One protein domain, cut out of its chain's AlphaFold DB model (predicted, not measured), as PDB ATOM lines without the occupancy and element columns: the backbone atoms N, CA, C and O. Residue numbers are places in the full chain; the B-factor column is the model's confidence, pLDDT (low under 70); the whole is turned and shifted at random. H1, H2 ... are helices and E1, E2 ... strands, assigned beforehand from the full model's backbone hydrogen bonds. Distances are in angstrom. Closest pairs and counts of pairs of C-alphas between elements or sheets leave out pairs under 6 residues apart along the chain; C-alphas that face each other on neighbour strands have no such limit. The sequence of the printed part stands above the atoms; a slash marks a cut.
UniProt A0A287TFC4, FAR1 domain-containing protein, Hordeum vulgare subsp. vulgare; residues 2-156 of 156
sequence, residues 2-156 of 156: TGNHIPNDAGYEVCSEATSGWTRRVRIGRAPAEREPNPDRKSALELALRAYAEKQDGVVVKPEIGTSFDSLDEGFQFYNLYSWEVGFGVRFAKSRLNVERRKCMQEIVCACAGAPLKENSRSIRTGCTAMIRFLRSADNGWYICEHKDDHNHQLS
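Overview. This is residues 2 to 156 of the 156 residues of the protein "FAR1 domain-containing protein" of Hordeum vulgare subsp. vulgare (UniProt A0A287TFC4). With little regular structure, this mixed domain is two layers, H2 along a twisted four-stranded sheet, with H1 farthest out and residues 2 to 14 sticking out. The 155 printed residues hold H1, H2, then a meander of antiparallel neighbours, E1 E2 E3 E4. The whole is only just loose, radius of gyration of the C-alphas 18.1 A, spanning 59 by 50 by 31 A.

Along the chain. Find C-alpha 44 at (2.796, 1.243, 48.372), where H1 begins: H1 is residues 44 to 55, H2 72 to 86, E1 90 to 97, E2 103 to 110, E3 131 to 136 and E4 142 to 148, which ends with C-alpha 148 at (-7.577, 16.040, 52.326).

Arrangement. Look at hairpin E2 and E3: N 132 and O 108 are 2.8 A apart, within hydrogen-bond range, as is every O i to N i+4 pair in both helices. H2 is on the sheet, height 8.7 A. H1 and H2 are close but not clearly touching, closest C-alphas 45 and 78, 6.5 A.

Size, cuts and confidence. Links H1 to H2 and E2 to E3 are long; residues 2 to 31 have pLDDT under 70.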
ATOM      1  N   THR A   2      47.784   7.912  42.276       33.06
ATOM      2  CA  THR A   2      46.631   7.947  43.184       33.06
ATOM      3  C   THR A   2      45.392   8.377  42.394       33.06
ATOM      4  O   THR A   2      45.465   9.307  41.595       33.06
ATOM      5  N   GLY A   3      44.276   7.672  42.590       30.45
ATOM      6  CA  GLY A   3      42.998   7.998  41.964       30.45
ATOM      7  C   GLY A   3      42.398   9.275  42.551       30.45
ATOM      8  O   GLY A   3      42.386   9.453  43.768       30.45
ATOM      9  N   ASN A   4      41.887  10.144  41.682       31.83
ATOM     10  CA  ASN A   4      41.045  11.260  42.089       31.83
ATOM     11  C   ASN A   4      39.651  10.723  42.418       31.83
ATOM     12  O   ASN A   4      38.913  10.289  41.537       31.83
ATOM     13  N   HIS A   5      39.312  10.736  43.702       30.83
ATOM     14  CA  HIS A   5      37.970  10.461  44.192       30.83
ATOM     15  C   HIS A   5      37.181  11.776  44.158       30.83
ATOM     16  O   HIS A   5      37.490  12.704  44.904       30.83
ATOM     17  N   ILE A   6      36.195  11.874  43.268       34.09
ATOM     18  CA  ILE A   6      35.197  12.947  43.280       34.09
ATOM     19  C   ILE A   6      33.947  12.364  43.945       34.09
ATOM     20  O   ILE A   6      33.287  11.539  43.314       34.09
ATOM     21  N   PRO A   7      33.577  12.751  45.176       35.09
ATOM     22  CA  PRO A   7      32.234  12.490  45.654       35.09
ATOM     23  C   PRO A   7      31.330  13.622  45.156       35.09
ATOM     24  O   PRO A   7      31.226  14.684  45.771       35.09
ATOM     25  N   ASN A   8      30.698  13.384  44.010       38.62
ATOM     26  CA  ASN A   8      29.442  14.037  43.671       38.62
ATOM     27  C   ASN A   8      28.342  13.308  44.444       38.62
ATOM     28  O   ASN A   8      28.282  12.086  44.365       38.62
ATOM     29  N   ASP A   9      27.541  14.053  45.204       39.69
ATOM     30  CA  ASP A   9      26.071  14.011  45.182       39.69
ATOM     31  C   ASP A   9      25.520  14.546  46.514       39.69
ATOM     32  O   ASP A   9      25.224  13.821  47.462       39.69
ATOM     33  N   ALA A  10      25.457  15.873  46.628       34.97
ATOM     34  CA  ALA A  10      24.629  16.519  47.634       34.97
ATOM     35  C   ALA A  10      23.379  17.007  46.905       34.97
ATOM     36  O   ALA A  10      23.366  18.122  46.378       34.97
ATOM     37  N   GLY A  11      22.362  16.144  46.853       32.19
ATOM     38  CA  GLY A  11      21.034  16.486  46.359       32.19
ATOM     39  C   GLY A  11      20.566  17.800  46.983       32.19
ATOM     40  O   GLY A  11      20.466  17.939  48.205       32.19
ATOM     41  N   TYR A  12      20.357  18.799  46.133       43.00
ATOM     42  CA  TYR A  12      19.857  20.108  46.511       43.00
ATOM     43  C   TYR A  12      18.357  20.136  46.213       43.00
ATOM     44  O   TYR A  12      17.939  19.986  45.073       43.00
ATOM     45  N   GLU A  13      17.528  20.365  47.227       45.00
ATOM     46  CA  GLU A  13      16.129  20.744  47.012       45.00
ATOM     47  C   GLU A  13      15.945  22.204  47.416       45.00
ATOM     48  O   GLU A  13      16.224  22.614  48.547       45.00
ATOM     49  N   VAL A  14      15.493  23.007  46.456       37.94
ATOM     50  CA  VAL A  14      15.189  24.425  46.638       37.94
ATOM     51  C   VAL A  14      13.823  24.540  47.318       37.94
ATOM     52  O   VAL A  14      12.787  24.434  46.669       37.94
ATOM     53  N   CYS A  15      13.798  24.792  48.629       40.16
ATOM     54  CA  CYS A  15      12.591  25.284  49.298       40.16
ATOM     55  C   CYS A  15      12.337  26.734  48.858       40.16
ATOM     56  O   CYS A  15      13.013  27.656  49.314       40.16
ATOM     57  N   SER A  16      11.378  26.944  47.958       40.12
ATOM     58  CA  SER A  16      10.989  28.279  47.505       40.12
ATOM     59  C   SER A  16       9.974  28.922  48.460       40.12
ATOM     60  O   SER A  16       8.773  28.673  48.357       40.12
ATOM     61  N   GLU A  17      10.441  29.814  49.330       42.03
ATOM     62  CA  GLU A  17       9.637  30.930  49.839       42.03
ATOM     63  C   GLU A  17      10.331  32.233  49.434       42.03
ATOM     64  O   GLU A  17      11.473  32.499  49.805       42.03
ATOM     65  N   ALA A  18       9.662  33.025  48.596       44.91
ATOM     66  CA  ALA A  18      10.172  34.306  48.136       44.91
ATOM     67  C   ALA A  18       9.775  35.416  49.115       44.91
ATOM     68  O   ALA A  18       8.671  35.944  49.030       44.91
ATOM     69  N   THR A  19      10.714  35.817  49.972       42.03
ATOM     70  CA  THR A  19      10.874  37.205  50.434       42.03
ATOM     71  C   THR A  19      12.369  37.505  50.561       42.03
ATOM     72  O   THR A  19      13.146  36.655  50.982       42.03
ATOM     73  N   SER A  20      12.762  38.700  50.133       50.09
ATOM     74  CA  SER A  20      14.124  39.237  50.027       50.09
ATOM     75  C   SER A  20      15.104  38.874  51.157       50.09
ATOM     76  O   SER A  20      14.794  39.064  52.329       50.09
ATOM     77  N   GLY A  21      16.340  38.521  50.776       46.25
ATOM     78  CA  GLY A  21      17.520  38.530  51.650       46.25
ATOM     79  C   GLY A  21      18.119  37.143  51.891       46.25
ATOM     80  O   GLY A  21      17.480  36.294  52.495       46.25
ATOM     81  N   TRP A  22      19.347  36.929  51.402       45.41
ATOM     82  CA  TRP A  22      20.263  35.810  51.686       45.41
ATOM     83  C   TRP A  22      19.671  34.630  52.482       45.41
ATOM     84  O   TRP A  22      19.749  34.587  53.711       45.41
ATOM     85  N   THR A  23      19.148  33.617  51.787       54.88
ATOM     86  CA  THR A  23      18.739  32.361  52.426       54.88
ATOM     87  C   THR A  23      19.966  31.649  52.990       54.88
ATOM     88  O   THR A  23      20.779  31.073  52.260       54.88
ATOM     89  N   ARG A  24      20.116  31.690  54.318       52.19
ATOM     90  CA  ARG A  24      21.109  30.906  55.059       52.19
ATOM     91  C   ARG A  24      20.863  29.425  54.754       52.19
ATOM     92  O   ARG A  24      19.867  28.865  55.198       52.19
ATOM     93  N   ARG A  25      21.775  28.790  54.007       59.09
ATOM     94  CA  ARG A  25      21.733  27.343  53.737       59.09
ATOM     95  C   ARG A  25      21.681  26.588  55.064       59.09
ATOM     96  O   ARG A  25      22.644  26.614  55.836       59.09
ATOM     97  N   VAL A  26      20.551  25.947  55.349       64.19
ATOM     98  CA  VAL A  26      20.399  25.118  56.544       64.19
ATOM     99  C   VAL A  26      21.189  23.834  56.312       64.19
ATOM    100  O   VAL A  26      20.934  23.104  55.362       64.19
ATOM    101  N   ARG A  27      22.182  23.564  57.166       61.84
ATOM    102  CA  ARG A  27      22.882  22.272  57.162       61.84
ATOM    103  C   ARG A  27      21.908  21.198  57.647       61.84
ATOM    104  O   ARG A  27      21.540  21.231  58.823       61.84
ATOM    105  N   ILE A  28      21.503  20.298  56.755       66.62
ATOM    106  CA  ILE A  28      20.699  19.114  57.078       66.62
ATOM    107  C   ILE A  28      21.588  18.136  57.859       66.62
ATOM    108  O   ILE A  28      22.771  17.976  57.547       66.62
ATOM    109  N   GLY A  29      21.053  17.541  58.925       65.00
ATOM    110  CA  GLY A  29      21.771  16.538  59.714       65.00
ATOM    111  C   GLY A  29      22.072  15.281  58.893       65.00
ATOM    112  O   GLY A  29      21.340  14.955  57.964       65.00
ATOM    113  N   ARG A  30      23.131  14.539  59.248       66.62
ATOM    114  CA  ARG A  30      23.431  13.226  58.648       66.62
ATOM    115  C   ARG A  30      22.366  12.216  59.084       66.62
ATOM    116  O   ARG A  30      22.489  11.624  60.152       66.62
ATOM    117  N   ALA A  31      21.295  12.067  58.318       67.94
ATOM    118  CA  ALA A  31      20.366  10.941  58.398       67.94
ATOM    119  C   ALA A  31      20.361  10.217  57.058       67.94
ATOM    120  O   ALA A  31      20.527  10.892  56.040       67.94
ATOM    121  N   PRO A  32      20.085   8.908  57.042       79.88
ATOM    122  CA  PRO A  32      19.682   8.234  55.817       79.88
ATOM    123  C   PRO A  32      18.490   8.966  55.187       79.88
ATOM    124  O   PRO A  32      17.532   9.307  55.885       79.88
ATOM    125  N   ALA A  33      18.555   9.257  53.890       81.75
ATOM    126  CA  ALA A  33      17.434   9.876  53.182       81.75
ATOM    127  C   ALA A  33      16.230   8.921  53.071       81.75
ATOM    128  O   ALA A  33      15.089   9.377  52.979       81.75
ATOM    129  N   GLU A  34      16.500   7.618  53.154       88.56
ATOM    130  CA  GLU A  34      15.567   6.528  52.891       88.56
ATOM    131  C   GLU A  34      15.641   5.477  54.005       88.56
ATOM    132  O   GLU A  34      16.613   5.414  54.769       88.56
ATOM    133  N   ARG A  35      14.584   4.674  54.107       93.06
ATOM    134  CA  ARG A  35      14.509   3.483  54.950       93.06
ATOM    135  C   ARG A  35      15.468   2.415  54.423       93.06
ATOM    136  O   ARG A  35      15.685   2.305  53.222       93.06
ATOM    137  N   GLU A  36      16.002   1.593  55.323       92.56
ATOM    138  CA  GLU A  36      16.808   0.432  54.932       92.56
ATOM    139  C   GLU A  36      16.010  -0.509  54.000       92.56
ATOM    140  O   GLU A  36      14.851  -0.835  54.320       92.56
ATOM    141  N   PRO A  37      16.609  -0.966  52.878       90.25
ATOM    142  CA  PRO A  37      15.959  -1.882  51.950       90.25
ATOM    143  C   PRO A  37      15.547  -3.184  52.639       90.25
ATOM    144  O   PRO A  37      16.324  -3.791  53.376       90.25
ATOM    145  N   ASN A  38      14.327  -3.641  52.367       91.75
ATOM    146  CA  ASN A  38      13.839  -4.939  52.814       91.75
ATOM    147  C   ASN A  38      13.187  -5.667  51.626       91.75
ATOM    148  O   ASN A  38      12.161  -5.189  51.145       91.75
ATOM    149  N   PRO A  39      13.735  -6.811  51.171       90.06
ATOM    150  CA  PRO A  39      13.210  -7.529  50.009       90.06
ATOM    151  C   PRO A  39      11.792  -8.085  50.209       90.06
ATOM    152  O   PRO A  39      11.087  -8.303  49.230       90.06
ATOM    153  N   ASP A  40      11.356  -8.291  51.454       93.25
ATOM    154  CA  ASP A  40      10.018  -8.807  51.758       93.25
ATOM    155  C   ASP A  40       8.957  -7.695  51.819       93.25
ATOM    156  O   ASP A  40       7.751  -7.968  51.832       93.25
ATOM    157  N   ARG A  41       9.383  -6.424  51.878       92.38
ATOM    158  CA  ARG A  41       8.469  -5.281  51.920       92.38
ATOM    159  C   ARG A  41       8.003  -4.952  50.506       92.38
ATOM    160  O   ARG A  41       8.802  -4.680  49.619       92.38
ATOM    161  N   LYS A  42       6.687  -4.925  50.324       94.94
ATOM    162  CA  LYS A  42       6.053  -4.473  49.080       94.94
ATOM    163  C   LYS A  42       5.912  -2.959  49.090       94.94
ATOM    164  O   LYS A  42       5.605  -2.385  50.138       94.94
ATOM    165  N   SER A  43       6.095  -2.336  47.931       96.12
ATOM    166  CA  SER A  43       5.900  -0.894  47.780       96.12
ATOM    167  C   SER A  43       4.427  -0.519  47.933       96.12
ATOM    168  O   SER A  43       3.523  -1.333  47.707       96.12
ATOM    169  N   ALA A  44       4.165   0.740  48.276       96.50
ATOM    170  CA  ALA A  44       2.796   1.243  48.372       96.50
ATOM    171  C   ALA A  44       2.046   1.115  47.033       96.50
ATOM    172  O   ALA A  44       0.872   0.746  47.008       96.50
ATOM    173  N   LEU A  45       2.739   1.366  45.917       96.00
ATOM    174  CA  LEU A  45       2.169   1.240  44.576       96.00
ATOM    175  C   LEU A  45       1.808  -0.213  44.243       96.00
ATOM    176  O   LEU A  45       0.737  -0.473  43.700       96.00
ATOM    177  N   GLU A  46       2.667  -1.170  44.594       95.50
ATOM    178  CA  GLU A  46       2.391  -2.589  44.371       95.50
ATOM    179  C   GLU A  46       1.160  -3.057  45.159       95.50
ATOM    180  O   GLU A  46       0.322  -3.794  44.633       95.50
ATOM    181  N   LEU A  47       1.030  -2.616  46.412       95.25
ATOM    182  CA  LEU A  47      -0.141  -2.913  47.235       95.25
ATOM    183  C   LEU A  47      -1.419  -2.306  46.641       95.25
ATOM    184  O   LEU A  47      -2.436  -2.996  46.579       95.25
ATOM    185  N   ALA A  48      -1.355  -1.064  46.154       94.31
ATOM    186  CA  ALA A  48      -2.485  -0.393  45.514       94.31
ATOM    187  C   ALA A  48      -2.957  -1.136  44.251       94.31
ATOM    188  O   ALA A  48      -4.141  -1.446  44.121       94.31
ATOM    189  N   LEU A  49      -2.029  -1.526  43.369       94.69
ATOM    190  CA  LEU A  49      -2.344  -2.282  42.150       94.69
ATOM    191  C   LEU A  49      -2.986  -3.645  42.450       94.69
ATOM    192  O   LEU A  49      -3.952  -4.032  41.792       94.69
ATOM    193  N   ARG A  50      -2.481  -4.371  43.457       93.81
ATOM    194  CA  ARG A  50      -3.078  -5.646  43.895       93.81
ATOM    195  C   ARG A  50      -4.500  -5.435  44.423       93.81
ATOM    196  O   ARG A  50      -5.410  -6.142  44.004       93.81
ATOM    197  N   ALA A  51      -4.698  -4.438  45.286       91.75
ATOM    198  CA  ALA A  51      -6.008  -4.127  45.852       91.75
ATOM    199  C   ALA A  51      -7.027  -3.709  44.777       91.75
ATOM    200  O   ALA A  51      -8.197  -4.086  44.856       91.75
ATOM    201  N   TYR A  52      -6.587  -2.965  43.759       92.75
ATOM    202  CA  TYR A  52      -7.426  -2.596  42.622       92.75
ATOM    203  C   TYR A  52      -7.835  -3.817  41.789       92.75
ATOM    204  O   TYR A  52      -9.006  -3.951  41.442       92.75
ATOM    205  N   ALA A  53      -6.913  -4.746  41.519       92.88
ATOM    206  CA  ALA A  53      -7.223  -5.970  40.779       92.88
ATOM    207  C   ALA A  53      -8.288  -6.842  41.476       92.88
ATOM    208  O   ALA A  53      -9.078  -7.508  40.805       92.88
ATOM    209  N   GLU A  54      -8.319  -6.821  42.811       91.50
ATOM    210  CA  GLU A  54      -9.304  -7.545  43.618       91.50
ATOM    211  C   GLU A  54     -10.675  -6.852  43.652       91.50
ATOM    212  O   GLU A  54     -11.698  -7.523  43.524       91.50
ATOM    213  N   LYS A  55     -10.714  -5.523  43.836       88.44
ATOM    214  CA  LYS A  55     -11.968  -4.763  44.011       88.44
ATOM    215  C   LYS A  55     -12.610  -4.311  42.695       88.44
ATOM    216  O   LYS A  55     -13.829  -4.213  42.637       88.44
ATOM    217  N   GLN A  56     -11.796  -4.033  41.674       81.44
ATOM    218  CA  GLN A  56     -12.182  -3.532  40.343       81.44
ATOM    219  C   GLN A  56     -13.084  -2.285  40.355       81.44
ATOM    220  O   GLN A  56     -13.943  -2.132  39.491       81.44
ATOM    221  N   ASP A  57     -12.896  -1.386  41.322       82.50
ATOM    222  CA  ASP A  57     -13.696  -0.166  41.450       82.50
ATOM    223  C   ASP A  57     -12.880   0.987  42.055       82.50
ATOM    224  O   ASP A  57     -11.976   0.769  42.869       82.50
ATOM    225  N   GLY A  58     -13.230   2.214  41.668       84.50
ATOM    226  CA  GLY A  58     -12.600   3.450  42.130       84.50
ATOM    227  C   GLY A  58     -11.243   3.763  41.491       84.50
ATOM    228  O   GLY A  58     -10.918   3.283  40.408       84.50
ATOM    229  N   VAL A  59     -10.469   4.611  42.177       88.62
ATOM    230  CA  VAL A  59      -9.111   4.990  41.762       88.62
ATOM    231  C   VAL A  59      -8.112   3.872  42.063       88.62
ATOM    232  O   VAL A  59      -8.141   3.276  43.143       88.62
ATOM    233  N   VAL A  60      -7.208   3.613  41.124       91.31
ATOM    234  CA  VAL A  60      -6.141   2.614  41.224       91.31
ATOM    235  C   VAL A  60      -5.191   2.970  42.360       91.31
ATOM    236  O   VAL A  60      -4.865   2.122  43.192       91.31
ATOM    237  N   VAL A  61      -4.744   4.225  42.412       93.12
ATOM    238  CA  VAL A  61      -3.783   4.688  43.419       93.12
ATOM    239  C   VAL A  61      -4.522   5.496  44.470       93.12
ATOM    240  O   VAL A  61      -4.641   6.707  44.355       93.12
ATOM    241  N   LYS A  62      -5.024   4.841  45.518       91.12
ATOM    242  CA  LYS A  62      -5.736   5.525  46.607       91.12
ATOM    243  C   LYS A  62      -4.805   5.848  47.786       91.12
ATOM    244  O   LYS A  62      -4.312   4.919  48.428       91.12
ATOM    245  N   PRO A  63      -4.578   7.129  48.136       95.75
ATOM    246  CA  PRO A  63      -3.848   7.485  49.346       95.75
ATOM    247  C   PRO A  63      -4.690   7.209  50.591       95.75
ATOM    248  O   PRO A  63      -5.747   7.807  50.799       95.75
ATOM    249  N   GLU A  64      -4.189   6.319  51.440       96.00
ATOM    250  CA  GLU A  64      -4.802   5.968  52.717       96.00
ATOM    251  C   GLU A  64      -3.880   6.370  53.873       96.00
ATOM    252  O   GLU A  64      -2.649   6.339  53.771       96.00
ATOM    253  N   ILE A  65      -4.479   6.791  54.989       98.12
ATOM    254  CA  ILE A  65      -3.724   7.125  56.199       98.12
ATOM    255  C   ILE A  65      -2.970   5.882  56.673       98.12
ATOM    256  O   ILE A  65      -3.539   4.799  56.780       98.12
ATOM    257  N   GLY A  66      -1.688   6.052  56.992       97.75
ATOM    258  CA  GLY A  66      -0.813   4.968  57.427       97.75
ATOM    259  C   GLY A  66      -0.087   4.242  56.296       97.75
ATOM    260  O   GLY A  66       0.871   3.529  56.593       97.75
ATOM    261  N   THR A  67      -0.443   4.461  55.023       97.81
ATOM    262  CA  THR A  67       0.352   3.941  53.902       97.81
ATOM    263  C   THR A  67       1.786   4.446  54.021       97.81
ATOM    264  O   THR A  67       2.026   5.646  54.203       97.81
ATOM    265  N   SER A  68       2.729   3.506  53.973       97.38
ATOM    266  CA  SER A  68       4.140   3.732  54.263       97.38
ATOM    267  C   SER A  68       5.005   3.626  53.015       97.38
ATOM    268  O   SER A  68       4.766   2.764  52.176       97.38
ATOM    269  N   PHE A  69       6.067   4.419  52.979       97.62
ATOM    270  CA  PHE A  69       7.018   4.548  51.885       97.62
ATOM    271  C   PHE A  69       8.434   4.446  52.438       97.62
ATOM    272  O   PHE A  69       8.690   4.840  53.584       97.62
ATOM    273  N   ASP A  70       9.350   3.919  51.644       96.50
ATOM    274  CA  ASP A  70      10.758   3.816  52.008       96.50
ATOM    275  C   ASP A  70      11.471   5.166  51.827       96.50
ATOM    276  O   ASP A  70      12.371   5.492  52.601       96.50
ATOM    277  N   SER A  71      11.009   6.013  50.903       96.50
ATOM    278  CA  SER A  71      11.534   7.366  50.699       96.50
ATOM    279  C   SER A  71      10.428   8.413  50.548       96.50
ATOM    280  O   SER A  71       9.255   8.108  50.326       96.50
ATOM    281  N   LEU A  72      10.799   9.689  50.689       96.44
ATOM    282  CA  LEU A  72       9.874  10.793  50.426       96.44
ATOM    283  C   LEU A  72       9.548  10.910  48.929       96.44
ATOM    284  O   LEU A  72       8.437  11.309  48.591       96.44
ATOM    285  N   ASP A  73      10.501  10.571  48.057       96.94
ATOM    286  CA  ASP A  73      10.303  10.573  46.605       96.94
ATOM    287  C   ASP A  73       9.260   9.528  46.196       96.94
ATOM    288  O   ASP A  73       8.322   9.852  45.474       96.94
ATOM    289  N   GLU A  74       9.323   8.319  46.763       97.38
ATOM    290  CA  GLU A  74       8.304   7.288  46.543       97.38
ATOM    291  C   GLU A  74       6.907   7.789  46.956       97.38
ATOM    292  O   GLU A  74       5.946   7.665  46.195       97.38
ATOM    293  N   GLY A  75       6.798   8.430  48.126       97.88
ATOM    294  CA  GLY A  75       5.551   9.050  48.583       97.88
ATOM    295  C   GLY A  75       5.057  10.172  47.662       97.88
ATOM    296  O   GLY A  75       3.853  10.290  47.419       97.88
ATOM    297  N   PHE A  76       5.971  10.977  47.109       98.12
ATOM    298  CA  PHE A  76       5.642  12.002  46.118       98.12
ATOM    299  C   PHE A  76       5.109  11.381  44.825       98.12
ATOM    300  O   PHE A  76       4.047  11.794  44.359       98.12
ATOM    301  N   GLN A  77       5.792  10.377  44.273       98.06
ATOM    302  CA  GLN A  77       5.374   9.726  43.032       98.06
ATOM    303  C   GLN A  77       4.026   9.028  43.184       98.06
ATOM    304  O   GLN A  77       3.171   9.151  42.309       98.06
ATOM    305  N   PHE A  78       3.796   8.370  44.320       98.19
ATOM    306  CA  PHE A  78       2.507   7.767  44.633       98.19
ATOM    307  C   PHE A  78       1.375   8.806  44.614       98.19
ATOM    308  O   PHE A  78       0.354   8.605  43.960       98.19
ATOM    309  N   TYR A  79       1.560   9.955  45.273       98.25
ATOM    310  CA  TYR A  79       0.539  11.003  45.282       98.25
ATOM    311  C   TYR A  79       0.387  11.716  43.931       98.25
ATOM    312  O   TYR A  79      -0.713  12.127  43.579       98.25
ATOM    313  N   ASN A  80       1.466  11.849  43.157       97.75
ATOM    314  CA  ASN A  80       1.417  12.421  41.813       97.75
ATOM    315  C   ASN A  80       0.653  11.511  40.833       97.75
ATOM    316  O   ASN A  80      -0.110  12.006  40.011       97.75
ATOM    317  N   LEU A  81       0.789  10.185  40.951       97.56
ATOM    318  CA  LEU A  81      -0.025   9.236  40.183       97.56
ATOM    319  C   LEU A  81      -1.510   9.340  40.548       97.56
ATOM    320  O   LEU A  81      -2.347   9.445  39.655       97.56
ATOM    321  N   TYR A  82      -1.828   9.392  41.845       97.50
ATOM    322  CA  TYR A  82      -3.194   9.663  42.309       97.50
ATOM    323  C   TYR A  82      -3.736  10.980  41.744       97.50
ATOM    324  O   TYR A  82      -4.862  11.037  41.252       97.50
ATOM    325  N   SER A  83      -2.934  12.048  41.774       97.25
ATOM    326  CA  SER A  83      -3.381  13.353  41.296       97.25
ATOM    327  C   SER A  83      -3.634  13.373  39.792       97.25
ATOM    328  O   SER A  83      -4.522  14.089  39.339       97.25
ATOM    329  N   TRP A  84      -2.894  12.579  39.016       96.56
ATOM    330  CA  TRP A  84      -3.144  12.389  37.586       96.56
ATOM    331  C   TRP A  84      -4.440  11.635  37.317       96.56
ATOM    332  O   TRP A  84      -5.178  12.014  36.417       96.56
ATOM    333  N   GLU A  85      -4.723  10.596  38.097       95.25
ATOM    334  CA  GLU A  85      -5.954   9.816  37.963       95.25
ATOM    335  C   GLU A  85      -7.201  10.634  38.330       95.25
ATOM    336  O   GLU A  85      -8.241  10.507  37.690       95.25
ATOM    337  N   VAL A  86      -7.083  11.505  39.334       95.94
ATOM    338  CA  VAL A  86      -8.179  12.365  39.805       95.94
ATOM    339  C   VAL A  86      -8.303  13.674  39.017       95.94
ATOM    340  O   VAL A  86      -9.386  14.254  38.986       95.94
ATOM    341  N   GLY A  87      -7.230  14.159  38.383       97.19
ATOM    342  CA  GLY A  87      -7.287  15.346  37.525       97.19
ATOM    343  C   GLY A  87      -6.824  16.654  38.175       97.19
ATOM    344  O   GLY A  87      -7.436  17.708  38.000       97.19
ATOM    345  N   PHE A  88      -5.741  16.639  38.955       97.69
ATOM    346  CA  PHE A  88      -5.142  17.864  39.493       97.69
ATOM    347  C   PHE A  88      -3.614  17.846  39.513       97.69
ATOM    348  O   PHE A  88      -2.955  16.817  39.643       97.69
ATOM    349  N   GLY A  89      -3.029  19.042  39.423       97.44
ATOM    350  CA  GLY A  89      -1.597  19.237  39.623       97.44
ATOM    351  C   GLY A  89      -1.235  19.313  41.105       97.44
ATOM    352  O   GLY A  89      -2.022  19.798  41.922       97.44
ATOM    353  N   VAL A  90      -0.013  18.913  41.445       98.06
ATOM    354  CA  VAL A  90       0.520  18.940  42.815       98.06
ATOM    355  C   VAL A  90       1.822  19.727  42.912       98.06
ATOM    356  O   VAL A  90       2.510  19.956  41.918       98.06
ATOM    357  N   ARG A  91       2.169  20.176  44.122       97.19
ATOM    358  CA  ARG A  91       3.450  20.835  44.421       97.19
ATOM    359  C   ARG A  91       3.875  20.608  45.864       97.19
ATOM    360  O   ARG A  91       3.030  20.513  46.756       97.19
ATOM    361  N   PHE A  92       5.182  20.623  46.116       97.12
ATOM    362  CA  PHE A  92       5.696  20.673  47.482       97.12
ATOM    363  C   PHE A  92       5.257  21.963  48.189       97.12
ATOM    364  O   PHE A  92       5.212  23.051  47.602       97.12
ATOM    365  N   ALA A  93       4.922  21.824  49.468       96.25
ATOM    366  CA  ALA A  93       4.568  22.923  50.353       96.25
ATOM    367  C   ALA A  93       5.416  22.870  51.630       96.25
ATOM    368  O   ALA A  93       6.634  22.688  51.569       96.25
ATOM    369  N   LYS A  94       4.786  23.075  52.792       96.25
ATOM    370  CA  LYS A  94       5.475  23.175  54.074       96.25
ATOM    371  C   LYS A  94       6.268  21.901  54.359       96.25
ATOM    372  O   LYS A  94       5.763  20.791  54.232       96.25
ATOM    373  N   SER A  95       7.489  22.082  54.838       96.94
ATOM    374  CA  SER A  95       8.300  21.020  55.424       96.94
ATOM    375  C   SER A  95       8.699  21.405  56.850       96.94
ATOM    376  O   SER A  95       8.646  22.578  57.234       96.94
ATOM    377  N   ARG A  96       9.052  20.419  57.677       95.62
ATOM    378  CA  ARG A  96       9.661  20.663  58.994       95.62
ATOM    379  C   ARG A  96      10.896  19.801  59.169       95.62
ATOM    380  O   ARG A  96      10.941  18.655  58.721       95.62
ATOM    381  N   LEU A  97      11.878  20.368  59.858       94.50
ATOM    382  CA  LEU A  97      13.043  19.648  60.351       94.50
ATOM    383  C   LEU A  97      12.839  19.309  61.831       94.50
ATOM    384  O   LEU A  97      12.230  20.084  62.569       94.50
ATOM    385  N   ASN A  98      13.375  18.175  62.272       90.19
ATOM    386  CA  ASN A  98      13.478  17.849  63.691       90.19
ATOM    387  C   ASN A  98      14.675  18.572  64.349       90.19
ATOM    388  O   ASN A  98      15.428  19.300  63.695       90.19
ATOM    389  N   VAL A  99      14.876  18.339  65.651       88.19
ATOM    390  CA  VAL A  99      15.995  18.911  66.428       88.19
ATOM    391  C   VAL A  99      17.374  18.511  65.887       88.19
ATOM    392  O   VAL A  99      18.326  19.281  65.975       88.19
ATOM    393  N   GLU A 100      17.465  17.350  65.240       86.56
ATOM    394  CA  GLU A 100      18.670  16.841  64.573       86.56
ATOM    395  C   GLU A 100      18.851  17.411  63.155       86.56
ATOM    396  O   GLU A 100      19.746  16.992  62.420       86.56
ATOM    397  N   ARG A 101      18.003  18.366  62.748       87.19
ATOM    398  CA  ARG A 101      17.966  18.981  61.411       87.19
ATOM    399  C   ARG A 101      17.701  17.993  60.279       87.19
ATOM    400  O   ARG A 101      18.199  18.170  59.170       87.19
ATOM    401  N   ARG A 102      16.918  16.957  60.547       87.25
ATOM    402  CA  ARG A 102      16.463  15.965  59.568       87.25
ATOM    403  C   ARG A 102      15.024  16.281  59.183       87.25
ATOM    404  O   ARG A 102      14.228  16.607  60.064       87.25
ATOM    405  N   LYS A 103      14.683  16.203  57.892       92.19
ATOM    406  CA  LYS A 103      13.302  16.421  57.426       92.19
ATOM    407  C   LYS A 103      12.408  15.387  58.114       92.19
ATOM    408  O   LYS A 103      12.680  14.200  58.015       92.19
ATOM    409  N   CYS A 104      11.409  15.833  58.868       95.44
ATOM    410  CA  CYS A 104      10.512  14.961  59.635       95.44
ATOM    411  C   CYS A 104       9.045  15.097  59.224       95.44
ATOM    412  O   CYS A 104       8.221  14.280  59.625       95.44
ATOM    413  N   MET A 105       8.727  16.125  58.433       97.50
ATOM    414  CA  MET A 105       7.399  16.372  57.893       97.50
ATOM    415  C   MET A 105       7.522  16.990  56.504       97.50
ATOM    416  O   MET A 105       8.350  17.889  56.310       97.50
ATOM    417  N   GLN A 106       6.682  16.542  55.575       98.31
ATOM    418  CA  GLN A 106       6.513  17.156  54.262       98.31
ATOM    419  C   GLN A 106       5.029  17.197  53.884       98.31
ATOM    420  O   GLN A 106       4.341  16.183  53.959       98.31
ATOM    421  N   GLU A 107       4.552  18.354  53.433       98.62
ATOM    422  CA  GLU A 107       3.258  18.509  52.764       98.62
ATOM    423  C   GLU A 107       3.438  18.568  51.246       98.62
ATOM    424  O   GLU A 107       4.340  19.251  50.741       98.62
ATOM    425  N   ILE A 108       2.538  17.900  50.529       98.50
ATOM    426  CA  ILE A 108       2.286  18.099  49.103       98.50
ATOM    427  C   ILE A 108       0.852  18.617  48.980       98.50
ATOM    428  O   ILE A 108      -0.065  18.084  49.596       98.50
ATOM    429  N   VAL A 109       0.653  19.684  48.214       98.50
ATOM    430  CA  VAL A 109      -0.643  20.362  48.077       98.50
ATOM    431  C   VAL A 109      -1.076  20.407  46.622       98.50
ATOM    432  O   VAL A 109      -0.240  20.314  45.720       98.50
ATOM    433  N   CYS A 110      -2.366  20.629  46.392       98.44
ATOM    434  CA  CYS A 110      -2.867  20.978  45.068       98.44
ATOM    435  C   CYS A 110      -2.137  22.215  44.496       98.44
ATOM    436  O   CYS A 110      -1.803  23.167  45.210       98.44
ATOM    437  N   ALA A 111      -1.911  22.250  43.184       96.81
ATOM    438  CA  ALA A 111      -1.322  23.389  42.486       96.81
ATOM    439  C   ALA A 111      -2.139  24.680  42.698       96.81
ATOM    440  O   ALA A 111      -1.556  25.757  42.871       96.81
ATOM    441  N   CYS A 112      -3.465  24.552  42.804       96.19
ATOM    442  CA  CYS A 112      -4.407  25.632  43.098       96.19
ATOM    443  C   CYS A 112      -4.473  26.006  44.596       96.19
ATOM    444  O   CYS A 112      -5.264  26.867  44.986       96.19
ATOM    445  N   ALA A 113      -3.667  25.378  45.461       96.81
ATOM    446  CA  ALA A 113      -3.732  25.606  46.899       96.81
ATOM    447  C   ALA A 113      -3.192  26.973  47.329       96.81
ATOM    448  O   ALA A 113      -2.169  27.457  46.820       96.81
ATOM    449  N   GLY A 114      -3.832  27.533  48.358       93.31
ATOM    450  CA  GLY A 114      -3.504  28.828  48.954       93.31
ATOM    451  C   GLY A 114      -4.061  30.022  48.178       93.31
ATOM    452  O   GLY A 114      -4.769  29.869  47.189       93.31
ATOM    453  N   ALA A 115      -3.744  31.229  48.638       89.81
ATOM    454  CA  ALA A 115      -4.133  32.461  47.961       89.81
ATOM    455  C   ALA A 115      -3.077  32.893  46.920       89.81
ATOM    456  O   ALA A 115      -1.899  32.504  47.019       89.81
ATOM    457  N   PRO A 116      -3.465  33.713  45.928       86.06
ATOM    458  CA  PRO A 116      -2.519  34.452  45.100       86.06
ATOM    459  C   PRO A 116      -1.545  35.267  45.964       86.06
ATOM    460  O   PRO A 116      -1.943  35.885  46.946       86.06
ATOM    461  N   LEU A 117      -0.261  35.289  45.595       83.00
ATOM    462  CA  LEU A 117       0.764  36.044  46.341       83.00
ATOM    463  C   LEU A 117       0.639  37.564  46.161       83.00
ATOM    464  O   LEU A 117       1.171  38.329  46.956       83.00
ATOM    465  N   LYS A 118      -0.012  37.990  45.076       84.00
ATOM    466  CA  LYS A 118      -0.284  39.387  44.744       84.00
ATOM    467  C   LYS A 118      -1.702  39.502  44.212       84.00
ATOM    468  O   LYS A 118      -2.152  38.638  43.448       84.00
ATOM    469  N   GLU A 119      -2.356  40.591  44.581       77.62
ATOM    470  CA  GLU A 119      -3.642  40.988  44.021       77.62
ATOM    471  C   GLU A 119      -3.512  41.201  42.500       77.62
ATOM    472  O   GLU A 119      -2.467  41.646  42.019       77.62
ATOM    473  N   ASN A 120      -4.537  40.817  41.733       72.69
ATOM    474  CA  ASN A 120      -4.573  40.902  40.261       72.69
ATOM    475  C   ASN A 120      -3.470  40.127  39.509       72.69
ATOM    476  O   ASN A 120      -3.140  40.439  38.364       72.69
ATOM    477  N   SER A 121      -2.890  39.094  40.124       81.25
ATOM    478  CA  SER A 121      -1.987  38.177  39.420       81.25
ATOM    479  C   SER A 121      -2.761  37.125  38.616       81.25
ATOM    480  O   SER A 121      -3.837  36.684  39.017       81.25
ATOM    481  N   ARG A 122      -2.185  36.657  37.496       84.69
ATOM    482  CA  ARG A 122      -2.660  35.469  36.756       84.69
ATOM    483  C   ARG A 122      -2.307  34.189  37.530       84.69
ATOM    484  O   ARG A 122      -1.474  33.401  37.098       84.69
ATOM    485  N   SER A 123      -2.874  34.040  38.723       87.69
ATOM    486  CA  SER A 123      -2.642  32.914  39.625       87.69
ATOM    487  C   SER A 123      -3.693  31.828  39.408       87.69
ATOM    488  O   SER A 123      -4.880  32.122  39.369       87.69
ATOM    489  N   ILE A 124      -3.258  30.567  39.354       90.62
ATOM    490  CA  ILE A 124      -4.156  29.398  39.382       90.62
ATOM    491  C   ILE A 124      -4.669  29.080  40.796       90.62
ATOM    492  O   ILE A 124      -5.478  28.182  40.981       90.62
ATOM    493  N   ARG A 125      -4.155  29.771  41.822       94.06
ATOM    494  CA  ARG A 125      -4.490  29.493  43.219       94.06
ATOM    495  C   ARG A 125      -5.869  30.036  43.593       94.06
ATOM    496  O   ARG A 125      -6.081  31.244  43.521       94.06
ATOM    497  N   THR A 126      -6.753  29.148  44.037       94.19
ATOM    498  CA  THR A 126      -8.177  29.395  44.337       94.19
ATOM    499  C   THR A 126      -8.502  29.297  45.829       94.19
ATOM    500  O   THR A 126      -9.668  29.240  46.212       94.19
ATOM    501  N   GLY A 127      -7.494  29.206  46.699       95.00
ATOM    502  CA  GLY A 127      -7.703  28.887  48.112       95.00
ATOM    503  C   GLY A 127      -7.973  27.405  48.371       95.00
ATOM    504  O   GLY A 127      -8.442  27.068  49.453       95.00
ATOM    505  N   CYS A 128      -7.674  26.522  47.411       97.25
ATOM    506  CA  CYS A 128      -7.839  25.080  47.578       97.25
ATOM    507  C   CYS A 128      -7.070  24.569  48.809       97.25
ATOM    508  O   CYS A 128      -5.967  25.047  49.106       97.25
ATOM    509  N   THR A 129      -7.656  23.604  49.520       97.50
ATOM    510  CA  THR A 129      -7.071  23.027  50.744       97.50
ATOM    511  C   THR A 129      -6.695  21.553  50.607       97.50
ATOM    512  O   THR A 129      -6.133  20.997  51.551       97.50
ATOM    513  N   ALA A 130      -6.926  20.954  49.431       98.25
ATOM    514  CA  ALA A 130      -6.512  19.592  49.120       98.25
ATOM    515  C   ALA A 130      -4.997  19.418  49.294       98.25
ATOM    516  O   ALA A 130      -4.184  20.208  48.783       98.25
ATOM    517  N   MET A 131      -4.618  18.393  50.053       98.31
ATOM    518  CA  MET A 131      -3.251  18.166  50.506       98.31
ATOM    519  C   MET A 131      -3.038  16.728  50.974       98.31
ATOM    520  O   MET A 131      -3.954  16.074  51.462       98.31
ATOM    521  N   ILE A 132      -1.782  16.291  50.952       98.69
ATOM    522  CA  ILE A 132      -1.300  15.112  51.670       98.69
ATOM    523  C   ILE A 132      -0.083  15.475  52.527       98.69
ATOM    524  O   ILE A 132       0.757  16.291  52.128       98.69
ATOM    525  N   ARG A 133      -0.018  14.944  53.748       98.75
ATOM    526  CA  ARG A 133       1.083  15.188  54.682       98.75
ATOM    527  C   ARG A 133       1.726  13.872  55.061       98.75
ATOM    528  O   ARG A 133       1.057  12.943  55.509       98.75
ATOM    529  N   PHE A 134       3.046  13.861  54.961       98.69
ATOM    530  CA  PHE A 134       3.886  12.763  55.393       98.69
ATOM    531  C   PHE A 134       4.603  13.112  56.690       98.69
ATOM    532  O   PHE A 134       5.052  14.248  56.884       98.69
ATOM    533  N   LEU A 135       4.764  12.111  57.548       98.25
ATOM    534  CA  LEU A 135       5.693  12.143  58.671       98.25
ATOM    535  C   LEU A 135       6.770  11.085  58.482       98.25
ATOM    536  O   LEU A 135       6.521  10.023  57.914       98.25
ATOM    537  N   ARG A 136       7.969  11.392  58.971       96.38
ATOM    538  CA  ARG A 136       9.088  10.452  58.967       96.38
ATOM    539  C   ARG A 136       8.942   9.467  60.126       96.38
ATOM    540  O   ARG A 136       8.736   9.890  61.264       96.38
ATOM    541  N   SER A 137       9.058   8.175  59.845       95.50
ATOM    542  CA  SER A 137       9.028   7.103  60.840       95.50
ATOM    543  C   SER A 137      10.401   6.887  61.491       95.50
ATOM    544  O   SER A 137      11.430   7.384  61.024       95.50
ATOM    545  N   ALA A 138      10.422   6.148  62.605       92.81
ATOM    546  CA  ALA A 138      11.646   5.860  63.361       92.81
ATOM    547  C   ALA A 138      12.675   5.046  62.557       92.81
ATOM    548  O   ALA A 138      13.876   5.198  62.759       92.81
ATOM    549  N   ASP A 139      12.208   4.229  61.616       93.56
ATOM    550  CA  ASP A 139      13.035   3.440  60.699       93.56
ATOM    551  C   ASP A 139      13.533   4.236  59.474       93.56
ATOM    552  O   ASP A 139      14.125   3.659  58.571       93.56
ATOM    553  N   ASN A 140      13.358   5.564  59.465       93.81
ATOM    554  CA  ASN A 140      13.725   6.498  58.389       93.81
ATOM    555  C   ASN A 140      12.836   6.491  57.140       93.81
ATOM    556  O   ASN A 140      13.099   7.291  56.244       93.81
ATOM    557  N   GLY A 141      11.772   5.690  57.099       96.56
ATOM    558  CA  GLY A 141      10.772   5.820  56.043       96.56
ATOM    559  C   GLY A 141       9.767   6.940  56.294       96.56
ATOM    560  O   GLY A 141       9.930   7.782  57.182       96.56
ATOM    561  N   TRP A 142       8.707   6.944  55.499       98.31
ATOM    562  CA  TRP A 142       7.658   7.956  55.521       98.31
ATOM    563  C   TRP A 142       6.287   7.300  55.556       98.31
ATOM    564  O   TRP A 142       6.127   6.166  55.116       98.31
ATOM    565  N   TYR A 143       5.288   7.991  56.088       98.44
ATOM    566  CA  TYR A 143       3.907   7.521  56.041       98.44
ATOM    567  C   TYR A 143       2.929   8.686  55.967       98.44
ATOM    568  O   TYR A 143       3.220   9.780  56.459       98.44
ATOM    569  N   ILE A 144       1.767   8.443  55.365       98.62
ATOM    570  CA  ILE A 144       0.693   9.435  55.269       98.62
ATOM    571  C   ILE A 144       0.045   9.600  56.644       98.62
ATOM    572  O   ILE A 144      -0.496   8.645  57.200       98.62
ATOM    573  N   CYS A 145       0.086  10.813  57.195       98.56
ATOM    574  CA  CYS A 145      -0.552  11.136  58.472       98.56
ATOM    575  C   CYS A 145      -1.821  11.986  58.323       98.56
ATOM    576  O   CYS A 145      -2.649  12.000  59.228       98.56
ATOM    577  N   GLU A 146      -1.977  12.691  57.204       98.50
ATOM    578  CA  GLU A 146      -3.175  13.464  56.877       98.50
ATOM    579  C   GLU A 146      -3.359  13.481  55.358       98.50
ATOM    580  O   GLU A 146      -2.389  13.652  54.614       98.50
ATOM    581  N   HIS A 147      -4.600  13.330  54.909       98.31
ATOM    582  CA  HIS A 147      -5.005  13.440  53.514       98.31
ATOM    583  C   HIS A 147      -6.329  14.210  53.464       98.31
ATOM    584  O   HIS A 147      -7.263  13.868  54.186       98.31
ATOM    585  N   LYS A 148      -6.372  15.278  52.664       98.00
ATOM    586  CA  LYS A 148      -7.577  16.040  52.326       98.00
ATOM    587  C   LYS A 148      -7.723  16.011  50.819       98.00
ATOM    588  O   LYS A 148      -6.857  16.539  50.120       98.00
ATOM    589  N   ASP A 149      -8.799  15.412  50.356       96.62
ATOM    590  CA  ASP A 149      -9.124  15.192  48.951       96.62
ATOM    591  C   ASP A 149     -10.174  16.178  48.417       96.62
ATOM    592  O   ASP A 149     -10.378  16.250  47.211       96.62
ATOM    593  N   ASP A 150     -10.796  16.992  49.274       97.12
ATOM    594  CA  ASP A 150     -11.769  17.998  48.844       97.12
ATOM    595  C   ASP A 150     -11.132  19.152  48.049       97.12
ATOM    596  O   ASP A 150     -10.295  19.921  48.548       97.12
ATOM    597  N   HIS A 151     -11.616  19.343  46.820       97.56
ATOM    598  CA  HIS A 151     -11.248  20.455  45.946       97.56
ATOM    599  C   HIS A 151     -12.364  21.499  45.857       97.56
ATOM    600  O   HIS A 151     -13.544  21.180  45.753       97.56
ATOM    601  N   ASN A 152     -11.984  22.779  45.840       96.62
ATOM    602  CA  ASN A 152     -12.914  23.904  45.672       96.62
ATOM    603  C   ASN A 152     -12.942  24.463  44.237       96.62
ATOM    604  O   ASN A 152     -13.425  25.568  43.998       96.62
ATOM    605  N   HIS A 153     -12.358  23.728  43.299       94.81
ATOM    606  CA  HIS A 153     -12.258  24.072  41.891       94.81
ATOM    607  C   HIS A 153     -12.515  22.817  41.065       94.81
ATOM    608  O   HIS A 153     -12.420  21.699  41.570       94.81
ATOM    609  N   GLN A 154     -12.818  23.007  39.785       94.69
ATOM    610  CA  GLN A 154     -12.959  21.886  38.865       94.69
ATOM    611  C   GLN A 154     -11.627  21.148  38.719       94.69
ATOM    612  O   GLN A 154     -10.554  21.763  38.683       94.69
ATOM    613  N   LEU A 155     -11.730  19.827  38.672       95.00
ATOM    614  CA  LEU A 155     -10.656  18.921  38.296       95.00
ATOM    615  C   LEU A 155     -10.631  18.807  36.766       95.00
ATOM    616  O   LEU A 155     -11.639  19.087  36.113       95.00
ATOM    617  N   SER A 156      -9.459  18.516  36.208       85.31
ATOM    618  CA  SER A 156      -9.208  18.433  34.760       85.31
ATOM    619  C   SER A 156      -9.270  17.008  34.242       85.31
ATOM    620  O   SER A 156      -8.806  16.115  34.976       85.31
TER     621      SER A 156